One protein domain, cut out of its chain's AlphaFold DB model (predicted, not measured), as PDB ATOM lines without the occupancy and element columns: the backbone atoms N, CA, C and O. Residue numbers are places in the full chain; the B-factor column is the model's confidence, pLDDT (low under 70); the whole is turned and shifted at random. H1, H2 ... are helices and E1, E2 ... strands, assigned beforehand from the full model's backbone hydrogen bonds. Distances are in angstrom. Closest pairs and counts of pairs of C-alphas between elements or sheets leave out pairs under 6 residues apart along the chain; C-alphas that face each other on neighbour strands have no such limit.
ATOM      1  N   ALA A  12      74.052  68.421  64.506       72.50
ATOM      2  CA  ALA A  12      72.722  67.977  64.911       72.50
ATOM      3  C   ALA A  12      71.626  68.908  64.372       72.50
ATOM      4  O   ALA A  12      70.607  68.416  63.876       72.50
ATOM      5  N   TRP A  13      71.837  70.231  64.376       76.75
ATOM      6  CA  TRP A  13      70.875  71.186  63.803       76.75
ATOM      7  C   TRP A  13      70.768  71.045  62.291       76.75
ATOM      8  O   TRP A  13      69.657  71.012  61.758       76.75
ATOM      9  N   ARG A  14      71.897  70.846  61.601       77.25
ATOM     10  CA  ARG A  14      71.888  70.580  60.157       77.25
ATOM     11  C   ARG A  14      71.118  69.301  59.822       77.25
ATOM     12  O   ARG A  14      70.305  69.294  58.901       77.25
ATOM     13  N   LYS A  15      71.298  68.238  60.611       80.06
ATOM     14  CA  LYS A  15      70.537  66.988  60.463       80.06
ATOM     15  C   LYS A  15      69.037  67.197  60.694       80.06
ATOM     16  O   LYS A  15      68.229  66.688  59.925       80.06
ATOM     17  N   ARG A  16      68.642  67.979  61.704       81.75
ATOM     18  CA  ARG A  16      67.227  68.317  61.951       81.75
ATOM     19  C   ARG A  16      66.609  69.110  60.797       81.75
ATOM     20  O   ARG A  16      65.499  68.791  60.379       81.75
ATOM     21  N   GLN A  17      67.342  70.083  60.250       80.81
ATOM     22  CA  GLN A  17      66.945  70.848  59.060       80.81
ATOM     23  C   GLN A  17      66.732  69.942  57.833       80.81
ATOM     24  O   GLN A  17      65.783  70.125  57.074       80.81
ATOM     25  N   GLU A  18      67.575  68.925  57.638       84.06
ATOM     26  CA  GLU A  18      67.387  67.933  56.571       84.06
ATOM     27  C   GLU A  18      66.155  67.040  56.803       84.06
ATOM     28  O   GLU A  18      65.433  66.730  55.852       84.06
ATOM     29  N   GLU A  19      65.885  66.640  58.049       85.62
ATOM     30  CA  GLU A  19      64.729  65.805  58.396       85.62
ATOM     31  C   GLU A  19      63.391  66.538  58.193       85.62
ATOM     32  O   GLU A  19      62.480  65.965  57.592       85.62
ATOM     33  N   VAL A  20      63.259  67.812  58.594       86.06
ATOM     34  CA  VAL A  20      61.988  68.556  58.420       86.06
ATOM     35  C   VAL A  20      61.611  68.812  56.964       86.06
ATOM     36  O   VAL A  20      60.430  68.990  56.656       86.06
ATOM     37  N   LYS A  21      62.588  68.803  56.049       85.62
ATOM     38  CA  LYS A  21      62.344  68.949  54.605       85.62
ATOM     39  C   LYS A  21      61.626  67.745  54.009       85.62
ATOM     40  O   LYS A  21      61.069  67.847  52.918       85.62
ATOM     41  N   LYS A  22      61.631  66.598  54.690       88.19
ATOM     42  CA  LYS A  22      60.935  65.404  54.216       88.19
ATOM     43  C   LYS A  22      59.431  65.555  54.427       88.19
ATOM     44  O   LYS A  22      58.968  65.958  55.491       88.19
ATOM     45  N   ASP A  23      58.643  65.156  53.433       82.62
ATOM     46  CA  ASP A  23      57.177  65.186  53.531       82.62
ATOM     47  C   ASP A  23      56.641  64.336  54.693       82.62
ATOM     48  O   ASP A  23      55.636  64.689  55.303       82.62
ATOM     49  N   GLU A  24      57.323  63.236  55.025       87.69
ATOM     50  CA  GLU A  24      56.951  62.324  56.114       87.69
ATOM     51  C   GLU A  24      57.098  62.931  57.513       87.69
ATOM     52  O   GLU A  24      56.459  62.443  58.444       87.69
ATOM     53  N   ALA A  25      57.878  64.008  57.651       88.88
ATOM     54  CA  ALA A  25      57.960  64.745  58.902       88.88
ATOM     55  C   ALA A  25      56.619  65.414  59.230       88.88
ATOM     56  O   ALA A  25      56.267  65.546  60.396       88.88
ATOM     57  N   PHE A  26      55.833  65.811  58.226       93.81
ATOM     58  CA  PHE A  26      54.552  66.468  58.451       93.81
ATOM     59  C   PHE A  26      53.449  65.457  58.800       93.81
ATOM     60  O   PHE A  26      53.053  64.616  57.985       93.81
ATOM     61  N   VAL A  27      52.882  65.585  60.001       92.25
ATOM     62  CA  VAL A  27      51.860  64.678  60.534       92.25
ATOM     63  C   VAL A  27      50.670  65.469  61.073       92.25
ATOM     64  O   VAL A  27      50.831  66.434  61.808       92.25
ATOM     65  N   ILE A  28      49.450  65.025  60.758       93.19
ATOM     66  CA  ILE A  28      48.231  65.493  61.435       93.19
ATOM     67  C   ILE A  28      47.908  64.506  62.550       93.19
ATOM     68  O   ILE A  28      47.574  63.352  62.273       93.19
ATOM     69  N   LYS A  29      47.980  64.967  63.801       90.38
ATOM     70  CA  LYS A  29      47.859  64.128  65.005       90.38
ATOM     71  C   LYS A  29      46.531  63.394  65.092       90.38
ATOM     72  O   LYS A  29      46.468  62.223  65.471       90.38
ATOM     73  N   THR A  30      45.454  64.077  64.716       91.44
ATOM     74  CA  THR A  30      44.107  63.585  64.979       91.44
ATOM     75  C   THR A  30      43.426  63.062  63.717       91.44
ATOM     76  O   THR A  30      43.162  63.792  62.759       91.44
ATOM     77  N   LYS A  31      43.024  61.782  63.749       91.19
ATOM     78  CA  LYS A  31      42.283  61.135  62.652       91.19
ATOM     79  C   LYS A  31      40.974  61.857  62.309       91.19
ATOM     80  O   LYS A  31      40.642  61.970  61.134       91.19
ATOM     81  N   SER A  32      40.245  62.374  63.303       92.12
ATOM     82  CA  SER A  32      39.001  63.120  63.055       92.12
ATOM     83  C   SER A  32      39.234  64.371  62.206       92.12
ATOM     84  O   SER A  32      38.381  64.701  61.382       92.12
ATOM     85  N   LYS A  33      40.399  65.025  62.333       93.06
ATOM     86  CA  LYS A  33      40.759  66.180  61.507       93.06
ATOM     87  C   LYS A  33      41.028  65.780  60.061       93.06
ATOM     88  O   LYS A  33      40.556  66.442  59.140       93.06
ATOM     89  N   ILE A  34      41.707  64.652  59.851       90.75
ATOM     90  CA  ILE A  34      41.893  64.067  58.514       90.75
ATOM     91  C   ILE A  34      40.530  63.745  57.883       90.75
ATOM     92  O   ILE A  34      40.274  64.125  56.742       90.75
ATOM     93  N   GLU A  35      39.626  63.115  58.640       93.50
ATOM     94  CA  GLU A  35      38.270  62.788  58.182       93.50
ATOM     95  C   GLU A  35      37.428  64.040  57.870       93.50
ATOM     96  O   GLU A  35      36.627  64.026  56.935       93.50
ATOM     97  N   GLU A  36      37.594  65.129  58.625       94.31
ATOM     98  CA  GLU A  36      36.960  66.425  58.354       94.31
ATOM     99  C   GLU A  36      37.435  67.015  57.020       94.31
ATOM    100  O   GLU A  36      36.602  67.376  56.182       94.31
ATOM    101  N   ILE A  37      38.755  67.054  56.798       93.44
ATOM    102  CA  ILE A  37      39.357  67.527  55.544       93.44
ATOM    103  C   ILE A  37      38.868  66.664  54.377       93.44
ATOM    104  O   ILE A  37      38.391  67.191  53.374       93.44
ATOM    105  N   ASP A  38      38.919  65.337  54.505       94.12
ATOM    106  CA  ASP A  38      38.471  64.423  53.453       94.12
ATOM    107  C   ASP A  38      36.979  64.592  53.138       94.12
ATOM    108  O   ASP A  38      36.589  64.569  51.969       94.12
ATOM    109  N   TYR A 224      39.284  71.115  38.297       94.06
ATOM    110  CA  TYR A 224      38.593  70.857  39.560       94.06
ATOM    111  C   TYR A 224      39.279  69.794  40.417       94.06
ATOM    112  O   TYR A 224      39.313  69.912  41.650       94.06
ATOM    113  N   LYS A 225      39.862  68.770  39.788       91.25
ATOM    114  CA  LYS A 225      40.705  67.801  40.490       91.25
ATOM    115  C   LYS A 225      41.928  68.492  41.092       91.25
ATOM    116  O   LYS A 225      42.187  68.328  42.281       91.25
ATOM    117  N   GLU A 226      42.622  69.311  40.308       93.88
ATOM    118  CA  GLU A 226      43.794  70.051  40.778       93.88
ATOM    119  C   GLU A 226      43.455  71.061  41.884       93.88
ATOM    120  O   GLU A 226      44.165  71.115  42.887       93.88
ATOM    121  N   CYS A 227      42.354  71.810  41.763       94.69
ATOM    122  CA  CYS A 227      41.850  72.694  42.816       94.69
ATOM    123  C   CYS A 227      41.602  71.924  44.115       94.69
ATOM    124  O   CYS A 227      42.011  72.372  45.184       94.69
ATOM    125  N   SER A 228      40.974  70.749  44.023       93.69
ATOM    126  CA  SER A 228      40.716  69.895  45.186       93.69
ATOM    127  C   SER A 228      42.013  69.449  45.861       93.69
ATOM    128  O   SER A 228      42.099  69.458  47.087       93.69
ATOM    129  N   ASP A 229      43.028  69.076  45.082       94.06
ATOM    130  CA  ASP A 229      44.319  68.630  45.611       94.06
ATOM    131  C   ASP A 229      45.085  69.791  46.274       94.06
ATOM    132  O   ASP A 229      45.577  69.639  47.396       94.06
ATOM    133  N   VAL A 230      45.101  70.976  45.649       96.19
ATOM    134  CA  VAL A 230      45.680  72.201  46.235       96.19
ATOM    135  C   VAL A 230      44.966  72.571  47.530       96.19
ATOM    136  O   VAL A 230      45.617  72.769  48.556       96.19
ATOM    137  N   LYS A 231      43.629  72.608  47.519       96.06
ATOM    138  CA  LYS A 231      42.843  72.961  48.703       96.06
ATOM    139  C   LYS A 231      43.041  71.959  49.829       96.06
ATOM    140  O   LYS A 231      43.162  72.364  50.984       96.06
ATOM    141  N   LYS A 232      43.126  70.665  49.504       95.88
ATOM    142  CA  LYS A 232      43.444  69.619  50.478       95.88
ATOM    143  C   LYS A 232      44.797  69.886  51.128       95.88
ATOM    144  O   LYS A 232      44.888  69.793  52.348       95.88
ATOM    145  N   ASN A 233      45.819  70.221  50.341       95.81
ATOM    146  CA  ASN A 233      47.145  70.513  50.877       95.81
ATOM    147  C   ASN A 233      47.134  71.759  51.775       95.81
ATOM    148  O   ASN A 233      47.602  71.700  52.906       95.81
ATOM    149  N   MET A 234      46.497  72.844  51.326       97.19
ATOM    150  CA  MET A 234      46.323  74.061  52.130       97.19
ATOM    151  C   MET A 234      45.659  73.769  53.480       97.19
ATOM    152  O   MET A 234      46.178  74.169  54.513       97.19
ATOM    153  N   MET A 235      44.549  73.021  53.490       96.62
ATOM    154  CA  MET A 235      43.838  72.677  54.729       96.62
ATOM    155  C   MET A 235      44.664  71.812  55.682       96.62
ATOM    156  O   MET A 235      44.492  71.919  56.894       96.62
ATOM    157  N   LYS A 236      45.524  70.936  55.147       95.69
ATOM    158  CA  LYS A 236      46.456  70.160  55.964       95.69
ATOM    159  C   LYS A 236      47.480  71.083  56.617       95.69
ATOM    160  O   LYS A 236      47.584  71.075  57.835       95.69
ATOM    161  N   LEU A 237      48.177  71.891  55.821       96.12
ATOM    162  CA  LEU A 237      49.283  72.739  56.277       96.12
ATOM    163  C   LEU A 237      48.854  73.825  57.279       96.12
ATOM    164  O   LEU A 237      49.668  74.275  58.080       96.12
ATOM    165  N   THR A 238      47.581  74.237  57.264       95.94
ATOM    166  CA  THR A 238      47.010  75.184  58.241       95.94
ATOM    167  C   THR A 238      46.273  74.514  59.399       95.94
ATOM    168  O   THR A 238      45.506  75.178  60.093       95.94
ATOM    169  N   SER A 239      46.373  73.195  59.549       94.69
ATOM    170  CA  SER A 239      45.692  72.477  60.623       94.69
ATOM    171  C   SER A 239      46.383  72.735  61.958       94.69
ATOM    172  O   SER A 239      47.572  72.481  62.079       94.69
ATOM    173  N   ASP A 240      45.627  73.107  62.988       91.94
ATOM    174  CA  ASP A 240      46.171  73.276  64.349       91.94
ATOM    175  C   ASP A 240      46.614  71.943  64.986       91.94
ATOM    176  O   ASP A 240      47.352  71.912  65.959       91.94
ATOM    177  N   GLU A 241      46.185  70.818  64.409       92.81
ATOM    178  CA  GLU A 241      46.605  69.460  64.790       92.81
ATOM    179  C   GLU A 241      47.876  68.992  64.055       92.81
ATOM    180  O   GLU A 241      48.226  67.812  64.129       92.81
ATOM    181  N   ALA A 242      48.499  69.858  63.249       93.44
ATOM    182  CA  ALA A 242      49.677  69.505  62.475       93.44
ATOM    183  C   ALA A 242      50.971  69.697  63.275       93.44
ATOM    184  O   ALA A 242      51.162  70.690  63.977       93.44
ATOM    185  N   VAL A 243      51.875  68.732  63.132       94.25
ATOM    186  CA  VAL A 243      53.219  68.768  63.705       94.25
ATOM    187  C   VAL A 243      54.266  68.336  62.693       94.25
ATOM    188  O   VAL A 243      53.968  67.589  61.759       94.25
ATOM    189  N   LEU A 244      55.504  68.759  62.927       93.50
ATOM    190  CA  LEU A 244      56.689  68.133  62.354       93.50
ATOM    191  C   LEU A 244      57.234  67.105  63.349       93.50
ATOM    192  O   LEU A 244      57.617  67.460  64.460       93.50
ATOM    193  N   SER A 245      57.226  65.833  62.962       91.94
ATOM    194  CA  SER A 245      57.815  64.707  63.687       91.94
ATOM    195  C   SER A 245      59.172  64.373  63.074       91.94
ATOM    196  O   SER A 245      59.236  63.886  61.947       91.94
ATOM    197  N   ILE A 246      60.256  64.622  63.803       87.88
ATOM    198  CA  ILE A 246      61.622  64.363  63.334       87.88
ATOM    199  C   ILE A 246      62.284  63.278  64.171       87.88
ATOM    200  O   ILE A 246      62.077  63.204  65.381       87.88
ATOM    201  N   VAL A 247      63.084  62.424  63.525       83.94
ATOM    202  CA  VAL A 247      63.861  61.384  64.211       83.94
ATOM    203  C   VAL A 247      65.325  61.790  64.236       83.94
ATOM    204  O   VAL A 247      66.013  61.748  63.214       83.94
ATOM    205  N   VAL A 248      65.815  62.140  65.419       75.19
ATOM    206  CA  VAL A 248      67.208  62.526  65.644       75.19
ATOM    207  C   VAL A 248      67.805  61.524  66.612       75.19
ATOM    208  O   VAL A 248      67.283  61.295  67.693       75.19
ATOM    209  N   ASP A 249      68.870  60.857  66.177       79.69
ATOM    210  CA  ASP A 249      69.629  59.897  66.991       79.69
ATOM    211  C   ASP A 249      68.783  58.788  67.644       79.69
ATOM    212  O   ASP A 249      69.143  58.210  68.666       79.69
ATOM    213  N   GLY A 250      67.683  58.422  66.979       80.31
ATOM    214  CA  GLY A 250      66.768  57.362  67.405       80.31
ATOM    215  C   GLY A 250      65.622  57.836  68.300       80.31
ATOM    216  O   GLY A 250      64.742  57.030  68.598       80.31
ATOM    217  N   GLU A 251      65.591  59.116  68.672       85.50
ATOM    218  CA  GLU A 251      64.500  59.731  69.424       85.50
ATOM    219  C   GLU A 251      63.586  60.529  68.490       85.50
ATOM    220  O   GLU A 251      64.042  61.183  67.550       85.50
ATOM    221  N   THR A 252      62.273  60.422  68.709       88.31
ATOM    222  CA  THR A 252      61.271  61.182  67.955       88.31
ATOM    223  C   THR A 252      60.892  62.425  68.734       88.31
ATOM    224  O   THR A 252      60.390  62.327  69.854       88.31
ATOM    225  N   GLU A 253      61.080  63.577  68.108       89.19
ATOM    226  CA  GLU A 253      60.658  64.872  68.624       89.19
ATOM    227  C   GLU A 253      59.513  65.411  67.762       89.19
ATOM    228  O   GLU A 253      59.502  65.230  66.542       89.19
ATOM    229  N   GLU A 254      58.538  66.063  68.395       92.00
ATOM    230  CA  GLU A 254      57.385  66.653  67.717       92.00
ATOM    231  C   GLU A 254      57.308  68.148  67.989       92.00
ATOM    232  O   GLU A 254      57.378  68.579  69.141       92.00
ATOM    233  N   TYR A 255      57.052  68.917  66.936       90.38
ATOM    234  CA  TYR A 255      56.932  70.361  67.033       90.38
ATOM    235  C   TYR A 255      55.673  70.867  66.332       90.38
ATOM    236  O   TYR A 255      55.369  70.448  65.216       90.38
ATOM    237  N   GLU A 256      54.939  71.774  66.976       92.62
ATOM    238  CA  GLU A 256      53.724  72.372  66.414       92.62
ATOM    239  C   GLU A 256      54.026  73.157  65.139       92.62
ATOM    240  O   GLU A 256      54.909  74.016  65.103       92.62
ATOM    241  N   TYR A 257      53.268  72.876  64.080       93.94
ATOM    242  CA  TYR A 257      53.495  73.491  62.784       93.94
ATOM    243  C   TYR A 257      52.191  73.972  62.164       93.94
ATOM    244  O   TYR A 257      51.259  73.207  61.933       93.94
ATOM    245  N   ASN A 258      52.164  75.257  61.827       94.94
ATOM    246  CA  ASN A 258      51.108  75.863  61.033       94.94
ATOM    247  C   ASN A 258      51.747  76.801  60.007       94.94
ATOM    248  O   ASN A 258      52.336  77.821  60.376       94.94
ATOM    249  N   ILE A 259      51.608  76.474  58.718       95.62
ATOM    250  CA  ILE A 259      52.227  77.247  57.632       95.62
ATOM    251  C   ILE A 259      51.788  78.713  57.647       95.62
ATOM    252  O   ILE A 259      52.563  79.591  57.282       95.62
ATOM    253  N   ARG A 260      50.555  79.015  58.088       95.25
ATOM    254  CA  ARG A 260      50.055  80.392  58.110       95.25
ATOM    255  C   ARG A 260      50.903  81.243  59.047       95.25
ATOM    256  O   ARG A 260      51.331  82.306  58.633       95.25
ATOM    257  N   ARG A 261      51.197  80.740  60.249       92.31
ATOM    258  CA  ARG A 261      52.045  81.428  61.236       92.31
ATOM    259  C   ARG A 261      53.484  81.557  60.742       92.31
ATOM    260  O   ARG A 261      54.058  82.641  60.791       92.31
ATOM    261  N   TRP A 262      54.076  80.462  60.274       91.88
ATOM    262  CA  TRP A 262      55.502  80.441  59.931       91.88
ATOM    263  C   TRP A 262      55.834  81.173  58.626       91.88
ATOM    264  O   TRP A 262      56.954  81.647  58.470       91.88
ATOM    265  N   SER A 263      54.851  81.374  57.744       93.00
ATOM    266  CA  SER A 263      55.034  82.114  56.489       93.00
ATOM    267  C   SER A 263      54.762  83.622  56.568       93.00
ATOM    268  O   SER A 263      54.978  84.319  55.580       93.00
ATOM    269  N   GLU A 264      54.287  84.156  57.702       89.19
ATOM    270  CA  GLU A 264      53.909  85.581  57.837       89.19
ATOM    271  C   GLU A 264      55.056  86.561  57.563       89.19
ATOM    272  O   GLU A 264      54.795  87.703  57.193       89.19
ATOM    273  N   ARG A 265      56.305  86.125  57.755       80.06
ATOM    274  CA  ARG A 265      57.512  86.942  57.564       80.06
ATOM    275  C   ARG A 265      58.246  86.650  56.256       80.06
ATOM    276  O   ARG A 265      59.283  87.252  55.999       80.06
ATOM    277  N   LEU A 266      57.731  85.733  55.438       83.56
ATOM    278  CA  LEU A 266      58.274  85.508  54.101       83.56
ATOM    279  C   LEU A 266      57.969  86.708  53.204       83.56
ATOM    280  O   LEU A 266      57.000  87.437  53.425       83.56
ATOM    281  N   CYS A 267      58.792  86.901  52.172       79.00
ATOM    282  CA  CYS A 267      58.632  88.010  51.237       79.00
ATOM    283  C   CYS A 267      57.229  88.046  50.598       79.00
ATOM    284  O   CYS A 267      56.597  87.007  50.375       79.00
ATOM    285  N   ASP A 268      56.788  89.255  50.234       74.62
ATOM    286  CA  ASP A 268      55.506  89.503  49.569       74.62
ATOM    287  C   ASP A 268      55.245  88.514  48.420       74.62
ATOM    288  O   ASP A 268      56.063  88.339  47.510       74.62
ATOM    289  N   GLY A 269      54.070  87.879  48.434       78.31
ATOM    290  CA  GLY A 269      53.665  86.913  47.410       78.31
ATOM    291  C   GLY A 269      54.123  85.471  47.647       78.31
ATOM    292  O   GLY A 269      53.751  84.600  46.848       78.31
ATOM    293  N   LEU A 270      54.876  85.211  48.723       88.94
ATOM    294  CA  LEU A 270      55.229  83.868  49.197       88.94
ATOM    295  C   LEU A 270      54.575  83.506  50.541       88.94
ATOM    296  O   LEU A 270      54.564  82.335  50.913       88.94
ATOM    297  N   SER A 271      53.969  84.471  51.241       93.75
ATOM    298  CA  SER A 271      53.176  84.187  52.439       93.75
ATOM    299  C   SER A 271      51.978  83.283  52.114       93.75
ATOM    300  O   SER A 271      51.372  83.373  51.038       93.75
ATOM    301  N   PHE A 272      51.569  82.431  53.060       96.50
ATOM    302  CA  PHE A 272      50.401  81.568  52.865       96.50
ATOM    303  C   PHE A 272      49.133  82.377  52.551       96.50
ATOM    304  O   PHE A 272      48.323  81.961  51.724       96.50
ATOM    305  N   ASN A 273      48.965  83.543  53.181       95.31
ATOM    306  CA  ASN A 273      47.802  84.409  52.981       95.31
ATOM    307  C   ASN A 273      47.707  84.922  51.535       95.31
ATOM    308  O   ASN A 273      46.612  84.948  50.964       95.31
ATOM    309  N   ASP A 274      48.836  85.286  50.924       94.94
ATOM    310  CA  ASP A 274      48.876  85.720  49.524       94.94
ATOM    311  C   ASP A 274      48.537  84.568  48.577       94.94
ATOM    312  O   ASP A 274      47.723  84.721  47.661       94.94
ATOM    313  N   ILE A 275      49.102  83.386  48.834       97.25
ATOM    314  CA  ILE A 275      48.861  82.180  48.035       97.25
ATOM    315  C   ILE A 275      47.392  81.737  48.147       97.25
ATOM    316  O   ILE A 275      46.763  81.408  47.140       97.25
ATOM    317  N   GLU A 276      46.814  81.758  49.353       97.00
ATOM    318  CA  GLU A 276      45.398  81.451  49.586       97.00
ATOM    319  C   GLU A 276      44.491  82.437  48.840       97.00
ATOM    320  O   GLU A 276      43.524  82.024  48.196       97.00
ATOM    321  N   LYS A 277      44.824  83.730  48.852       96.06
ATOM    322  CA  LYS A 277      44.091  84.756  48.104       96.06
ATOM    323  C   LYS A 277      44.151  84.518  46.593       96.06
ATOM    324  O   LYS A 277      43.113  84.589  45.933       96.06
ATOM    325  N   GLU A 278      45.326  84.213  46.039       96.19
ATOM    326  CA  GLU A 278      45.491  83.874  44.617       96.19
ATOM    327  C   GLU A 278      44.686  82.624  44.223       96.19
ATOM    328  O   GLU A 278      44.054  82.603  43.160       96.19
ATOM    329  N   TYR A 279      44.670  81.604  45.089       97.12
ATOM    330  CA  TYR A 279      43.864  80.395  44.918       97.12
ATOM    331  C   TYR A 279      42.363  80.700  44.918       97.12
ATOM    332  O   TYR A 279      41.666  80.300  43.983       97.12
ATOM    333  N   CYS A 280      41.865  81.452  45.906       95.38
ATOM    334  CA  CYS A 280      40.449  81.809  46.006       95.38
ATOM    335  C   CYS A 280      39.966  82.555  44.753       95.38
ATOM    336  O   CYS A 280      38.893  82.256  44.237       95.38
ATOM    337  N   GLN A 281      40.792  83.441  44.188       95.06
ATOM    338  CA  GLN A 281      40.482  84.113  42.920       95.06
ATOM    339  C   GLN A 281      40.343  83.143  41.739       95.06
ATOM    340  O   GLN A 281      39.567  83.410  40.822       95.06
ATOM    341  N   GLN A 282      41.105  82.043  41.707       95.12
ATOM    342  CA  GLN A 282      40.941  81.037  40.654       95.12
ATOM    343  C   GLN A 282      39.678  80.201  40.890       95.12
ATOM    344  O   GLN A 282      38.932  79.968  39.940       95.12
ATOM    345  N   GLU A 283      39.403  79.799  42.135       91.81
ATOM    346  CA  GLU A 283      38.191  79.040  42.478       91.81
ATOM    347  C   GLU A 283      36.916  79.840  42.158       91.81
ATOM    348  O   GLU A 283      35.983  79.299  41.567       91.81
ATOM    349  N   GLU A 284      36.892  81.144  42.449       90.69
ATOM    350  CA  GLU A 284      35.771  82.031  42.113       90.69
ATOM    351  C   GLU A 284      35.524  82.125  40.601       90.69
ATOM    352  O   GLU A 284      34.374  82.087  40.157       90.69
ATOM    353  N   LYS A 285      36.587  82.199  39.784       90.00
ATOM    354  CA  LYS A 285      36.453  82.211  38.316       90.00
ATOM    355  C   LYS A 285      35.800  80.934  37.797       90.00
ATOM    356  O   LYS A 285      35.018  81.013  36.857       90.00
ATOM    357  N   LEU A 286      36.073  79.791  38.421       87.06
ATOM    358  CA  LEU A 286      35.463  78.508  38.057       87.06
ATOM    359  C   LEU A 286      33.986  78.396  38.466       87.06
ATOM    360  O   LEU A 286      33.326  77.427  38.096       87.06
ATOM    361  N   GLY A 287      33.457  79.366  39.218       77.56
ATOM    362  CA  GLY A 287      32.035  79.467  39.549       77.56
ATOM    363  C   GLY A 287      31.154  79.972  38.398       77.56
ATOM    364  O   GLY A 287      29.931  79.989  38.532       77.56
ATOM    365  N   ARG A 288      31.746  80.383  37.268       81.94
ATOM    366  CA  ARG A 288      31.042  80.812  36.047       81.94
ATOM    367  C   ARG A 288      31.451  79.967  34.842       81.94
ATOM    368  O   ARG A 288      32.444  79.251  34.880       81.94
ATOM    369  N   THR A 289      30.704  80.089  33.745       81.56
ATOM    370  CA  THR A 289      31.131  79.529  32.457       81.56
ATOM    371  C   THR A 289      32.398  80.244  31.976       81.56
ATOM    372  O   THR A 289      32.427  81.478  31.926       81.56
ATOM    373  N   CYS A 290      33.425  79.470  31.620       85.50
ATOM    374  CA  CYS A 290      34.728  79.961  31.171       85.50
ATOM    375  C   CYS A 290      35.006  79.591  29.712       85.50
ATOM    376  O   CYS A 290      34.601  78.524  29.243       85.50
ATOM    377  N   SER A 291      35.754  80.444  29.010       88.75
ATOM    378  CA  SER A 291      36.338  80.086  27.714       88.75
ATOM    379  C   SER A 291      37.476  79.064  27.875       88.75
ATOM    380  O   SER A 291      38.011  78.871  28.969       88.75
ATOM    381  N   ILE A 292      37.889  78.417  26.779       89.31
ATOM    382  CA  ILE A 292      39.041  77.497  26.797       89.31
ATOM    383  C   ILE A 292      40.316  78.238  27.222       89.31
ATOM    384  O   ILE A 292      41.104  77.708  28.001       89.31
ATOM    385  N   GLU A 293      40.517  79.463  26.739       90.44
ATOM    386  CA  GLU A 293      41.669  80.300  27.078       90.44
ATOM    387  C   GLU A 293      41.669  80.664  28.567       90.44
ATOM    388  O   GLU A 293      42.702  80.567  29.227       90.44
ATOM    389  N   GLU A 294      40.506  81.021  29.124       92.94
ATOM    390  CA  GLU A 294      40.372  81.282  30.560       92.94
ATOM    391  C   GLU A 294      40.715  80.037  31.389       92.94
ATOM    392  O   GLU A 294      41.465  80.140  32.361       92.94
ATOM    393  N   LEU A 295      40.238  78.854  30.984       94.25
ATOM    394  CA  LEU A 295      40.567  77.585  31.644       94.25
ATOM    395  C   LEU A 295      42.070  77.268  31.562       94.25
ATOM    396  O   LEU A 295      42.659  76.824  32.546       94.25
ATOM    397  N   GLN A 296      42.724  77.540  30.427       93.88
ATOM    398  CA  GLN A 296      44.178  77.371  30.284       93.88
ATOM    399  C   GLN A 296      44.955  78.280  31.239       93.88
ATOM    400  O   GLN A 296      45.890  77.818  31.893       93.88
ATOM    401  N   ILE A 297      44.553  79.549  31.348       95.19
ATOM    402  CA  ILE A 297      45.162  80.508  32.276       95.19
ATOM    403  C   ILE A 297      44.962  80.047  33.723       95.19
ATOM    404  O   ILE A 297      45.904  80.077  34.511       95.19
ATOM    405  N   ILE A 298      43.760  79.580  34.079       96.31
ATOM    406  CA  ILE A 298      43.481  79.056  35.423       96.31
ATOM    407  C   ILE A 298      44.390  77.865  35.735       96.31
ATOM    408  O   ILE A 298      45.018  77.854  36.790       96.31
ATOM    409  N   LYS A 299      44.523  76.907  34.811       95.44
ATOM    410  CA  LYS A 299      45.408  75.746  34.983       95.44
ATOM    411  C   LYS A 299      46.864  76.164  35.216       95.44
ATOM    412  O   LYS A 299      47.485  75.733  36.182       95.44
ATOM    413  N   GLN A 300      47.384  77.079  34.396       95.88
ATOM    414  CA  GLN A 300      48.739  77.619  34.563       95.88
ATOM    415  C   GLN A 300      48.925  78.318  35.917       95.88
ATOM    416  O   GLN A 300      49.947  78.126  36.577       95.88
ATOM    417  N   ASN A 301      47.933  79.094  36.357       96.94
ATOM    418  CA  ASN A 301      47.968  79.761  37.657       96.94
ATOM    419  C   ASN A 301      47.947  78.755  38.812       96.94
ATOM    420  O   ASN A 301      48.688  78.932  39.775       96.94
ATOM    421  N   LEU A 302      47.161  77.679  38.719       97.12
ATOM    422  CA  LEU A 302      47.155  76.614  39.726       97.12
ATOM    423  C   LEU A 302      48.519  75.922  39.833       97.12
ATOM    424  O   LEU A 302      48.964  75.633  40.940       97.12
ATOM    425  N   ASP A 303      49.226  75.722  38.721       96.38
ATOM    426  CA  ASP A 303      50.587  75.171  38.736       96.38
ATOM    427  C   ASP A 303      51.621  76.132  39.342       96.38
ATOM    428  O   ASP A 303      52.603  75.701  39.955       96.38
ATOM    429  N   VAL A 304      51.425  77.446  39.204       96.31
ATOM    430  CA  VAL A 304      52.217  78.448  39.938       96.31
ATOM    431  C   VAL A 304      51.896  78.386  41.431       96.31
ATOM    432  O   VAL A 304      52.820  78.299  42.236       96.31
ATOM    433  N   ILE A 305      50.615  78.349  41.802       97.62
ATOM    434  CA  ILE A 305      50.155  78.270  43.197       97.62
ATOM    435  C   ILE A 305      50.702  77.018  43.890       97.62
ATOM    436  O   ILE A 305      51.208  77.123  45.001       97.62
ATOM    437  N   LYS A 306      50.678  75.845  43.241       97.06
ATOM    438  CA  LYS A 306      51.266  74.602  43.782       97.06
ATOM    439  C   LYS A 306      52.751  74.765  44.109       97.06
ATOM    440  O   LYS A 306      53.195  74.355  45.179       97.06
ATOM    441  N   ARG A 307      53.514  75.366  43.189       96.12
ATOM    442  CA  ARG A 307      54.953  75.606  43.373       96.12
ATOM    443  C   ARG A 307      55.213  76.602  44.496       96.12
ATOM    444  O   ARG A 307      56.033  76.313  45.357       96.12
ATOM    445  N   LYS A 308      54.476  77.717  44.523       96.19
ATOM    446  CA  LYS A 308      54.551  78.704  45.608       96.19
ATOM    447  C   LYS A 308      54.214  78.082  46.959       96.19
ATOM    448  O   LYS A 308      54.949  78.299  47.904       96.19
ATOM    449  N   LEU A 309      53.152  77.276  47.045       97.06
ATOM    450  CA  LEU A 309      52.754  76.606  48.285       97.06
ATOM    451  C   LEU A 309      53.831  75.632  48.776       97.06
ATOM    452  O   LEU A 309      54.095  75.584  49.968       97.06
ATOM    453  N   SER A 310      54.464  74.890  47.865       95.19
ATOM    454  CA  SER A 310      55.550  73.962  48.217       95.19
ATOM    455  C   SER A 310      56.798  74.705  48.706       95.19
ATOM    456  O   SER A 310      57.429  74.280  49.666       95.19
ATOM    457  N   LEU A 311      57.140  75.829  48.065       93.69
ATOM    458  CA  LEU A 311      58.256  76.676  48.491       93.69
ATOM    459  C   LEU A 311      57.967  77.349  49.840       93.69
ATOM    460  O   LEU A 311      58.794  77.284  50.737       93.69
ATOM    461  N   CYS A 312      56.768  77.913  49.997       95.62
ATOM    462  CA  CYS A 312      56.275  78.493  51.243       95.62
ATOM    463  C   CYS A 312      56.345  77.486  52.398       95.62
ATOM    464  O   CYS A 312      56.822  77.834  53.472       95.62
ATOM    465  N   ASP A 313      55.917  76.238  52.173       95.25
ATOM    466  CA  ASP A 313      56.017  75.158  53.161       95.25
ATOM    467  C   ASP A 313      57.482  74.892  53.528       95.25
ATOM    468  O   ASP A 313      57.836  74.984  54.701       95.25
ATOM    469  N   SER A 314      58.347  74.668  52.532       90.69
ATOM    470  CA  SER A 314      59.780  74.421  52.742       90.69
ATOM    471  C   SER A 314      60.457  75.532  53.550       90.69
ATOM    472  O   SER A 314      61.097  75.241  54.557       90.69
ATOM    473  N   GLU A 315      60.296  76.794  53.150       89.62
ATOM    474  CA  GLU A 315      60.904  77.938  53.842       89.62
ATOM    475  C   GLU A 315      60.310  78.132  55.244       89.62
ATOM    476  O   GLU A 315      61.032  78.413  56.198       89.62
ATOM    477  N   SER A 316      59.005  77.900  55.413       91.81
ATOM    478  CA  SER A 316      58.357  77.963  56.729       91.81
ATOM    479  C   SER A 316      58.898  76.903  57.692       91.81
ATOM    480  O   SER A 316      59.058  77.180  58.880       91.81
ATOM    481  N   ARG A 317      59.184  75.687  57.204       91.00
ATOM    482  CA  ARG A 317      59.804  74.625  58.015       91.00
ATOM    483  C   ARG A 317      61.245  74.969  58.388       91.00
ATOM    484  O   ARG A 317      61.643  74.716  59.521       91.00
ATOM    485  N   GLU A 318      62.004  75.570  57.471       85.56
ATOM    486  CA  GLU A 318      63.377  76.019  57.740       85.56
ATOM    487  C   GLU A 318      63.418  77.119  58.808       85.56
ATOM    488  O   GLU A 318      64.187  77.005  59.765       85.56
ATOM    489  N   LEU A 319      62.552  78.135  58.692       86.69
ATOM    490  CA  LEU A 319      62.418  79.209  59.682       86.69
ATOM    491  C   LEU A 319      62.068  78.664  61.065       86.69
ATOM    492  O   LEU A 319      62.684  79.035  62.063       86.69
ATOM    493  N   MET A 320      61.101  77.750  61.116       88.31
ATOM    494  CA  MET A 320      60.696  77.098  62.352       88.31
ATOM    495  C   MET A 320      61.857  76.345  63.006       88.31
ATOM    496  O   MET A 320      62.097  76.486  64.203       88.31
TER     497      MET A 320
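This is residues 12 to 38 and 224 to 320 of the 440 residues of an uncharacterized protein of Lachnospiraceae bacterium NSJ-4 (UniProt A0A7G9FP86). At one end of this elongated model lies a small three-stranded sheet with the short helix H1 over E2, and from there three helices, H3, H5 and H6, run side by side toward the other end as an up-and-down bundle. The long H6 packs on both H3 and H5, which only come close to each other; short H2 packs on H3, and short H4 packs on H6. The printed part has 124 residues with six named helices and three named strands, in the order H1 E1 H2 H3 E2 E3 H4 H5 H6; the sheet runs E1 E2 E3, all antiparallel, and the class is mostly helix. It is only just compact, close to loose, with a radius of gyration of the C-alphas of 16.2 A and spans of 55 by 33 by 19 A.

Begin at E2, residues 242 to 248, the inner strand. E3, residues 251 to 256, forms a hairpin with it; look for N 246 and O 253 at 2.9 A. E1, residues 26 to 28, is the other edge strand, antiparallel to E2, with N 27 and O 243 at 2.9 A. H1, residues 12 to 20, is on the sheet over E2 at a height of 7.8 A, and the closest C-alphas of the two are Glu 19 and Ile 246, 6.0 A apart. H6, residues 292 to 320, touches H5, residues 272 to 285, at a shallow tilt of 17 degrees, opposite ways, in a helical hairpin; the closest C-alphas are Gln 282 and Ile 298, 6.1 A apart. With its residues 302 to 313 alone H6 touches H3, residues 224 to 237, at 16 degrees, the same way; the closest C-alphas are Val 230 and Lys 306, 6.6 A apart. H2, residues 31 to 38, touches H3, with C-alphas 37 and 232 closest at 6.8 A. H4, residues 259 to 262, touches H6, with C-alphas 262 and 316 closest at 5.0 A. Every O i to N i+4 pair is within hydrogen-bond range in H1, H2, H3, H5 and H6; H4 is too short for one.

Find C-alpha 12 at (72.722, 67.977, 64.911), where H1 begins. E2 starts at C-alpha 242, (49.677, 69.505, 62.475), and is 19.1 A long; E3 measures 16.9 A. H3 is 19.9 A long and H5 20.2 A. H6, 41.6 A long, ends at C-alpha 320, (60.696, 77.098, 62.352).

Look to Asp 249 and Thr 289 for the C-alphas farthest apart, 55.3 A. Residues 39 to 223 are not printed, and C-alphas 38 and 224 are 15.3 A apart across this cut. Of the links that are printed whole, none is long. The mean pLDDT of the printed part is 90.8, and no printed residue is under 70.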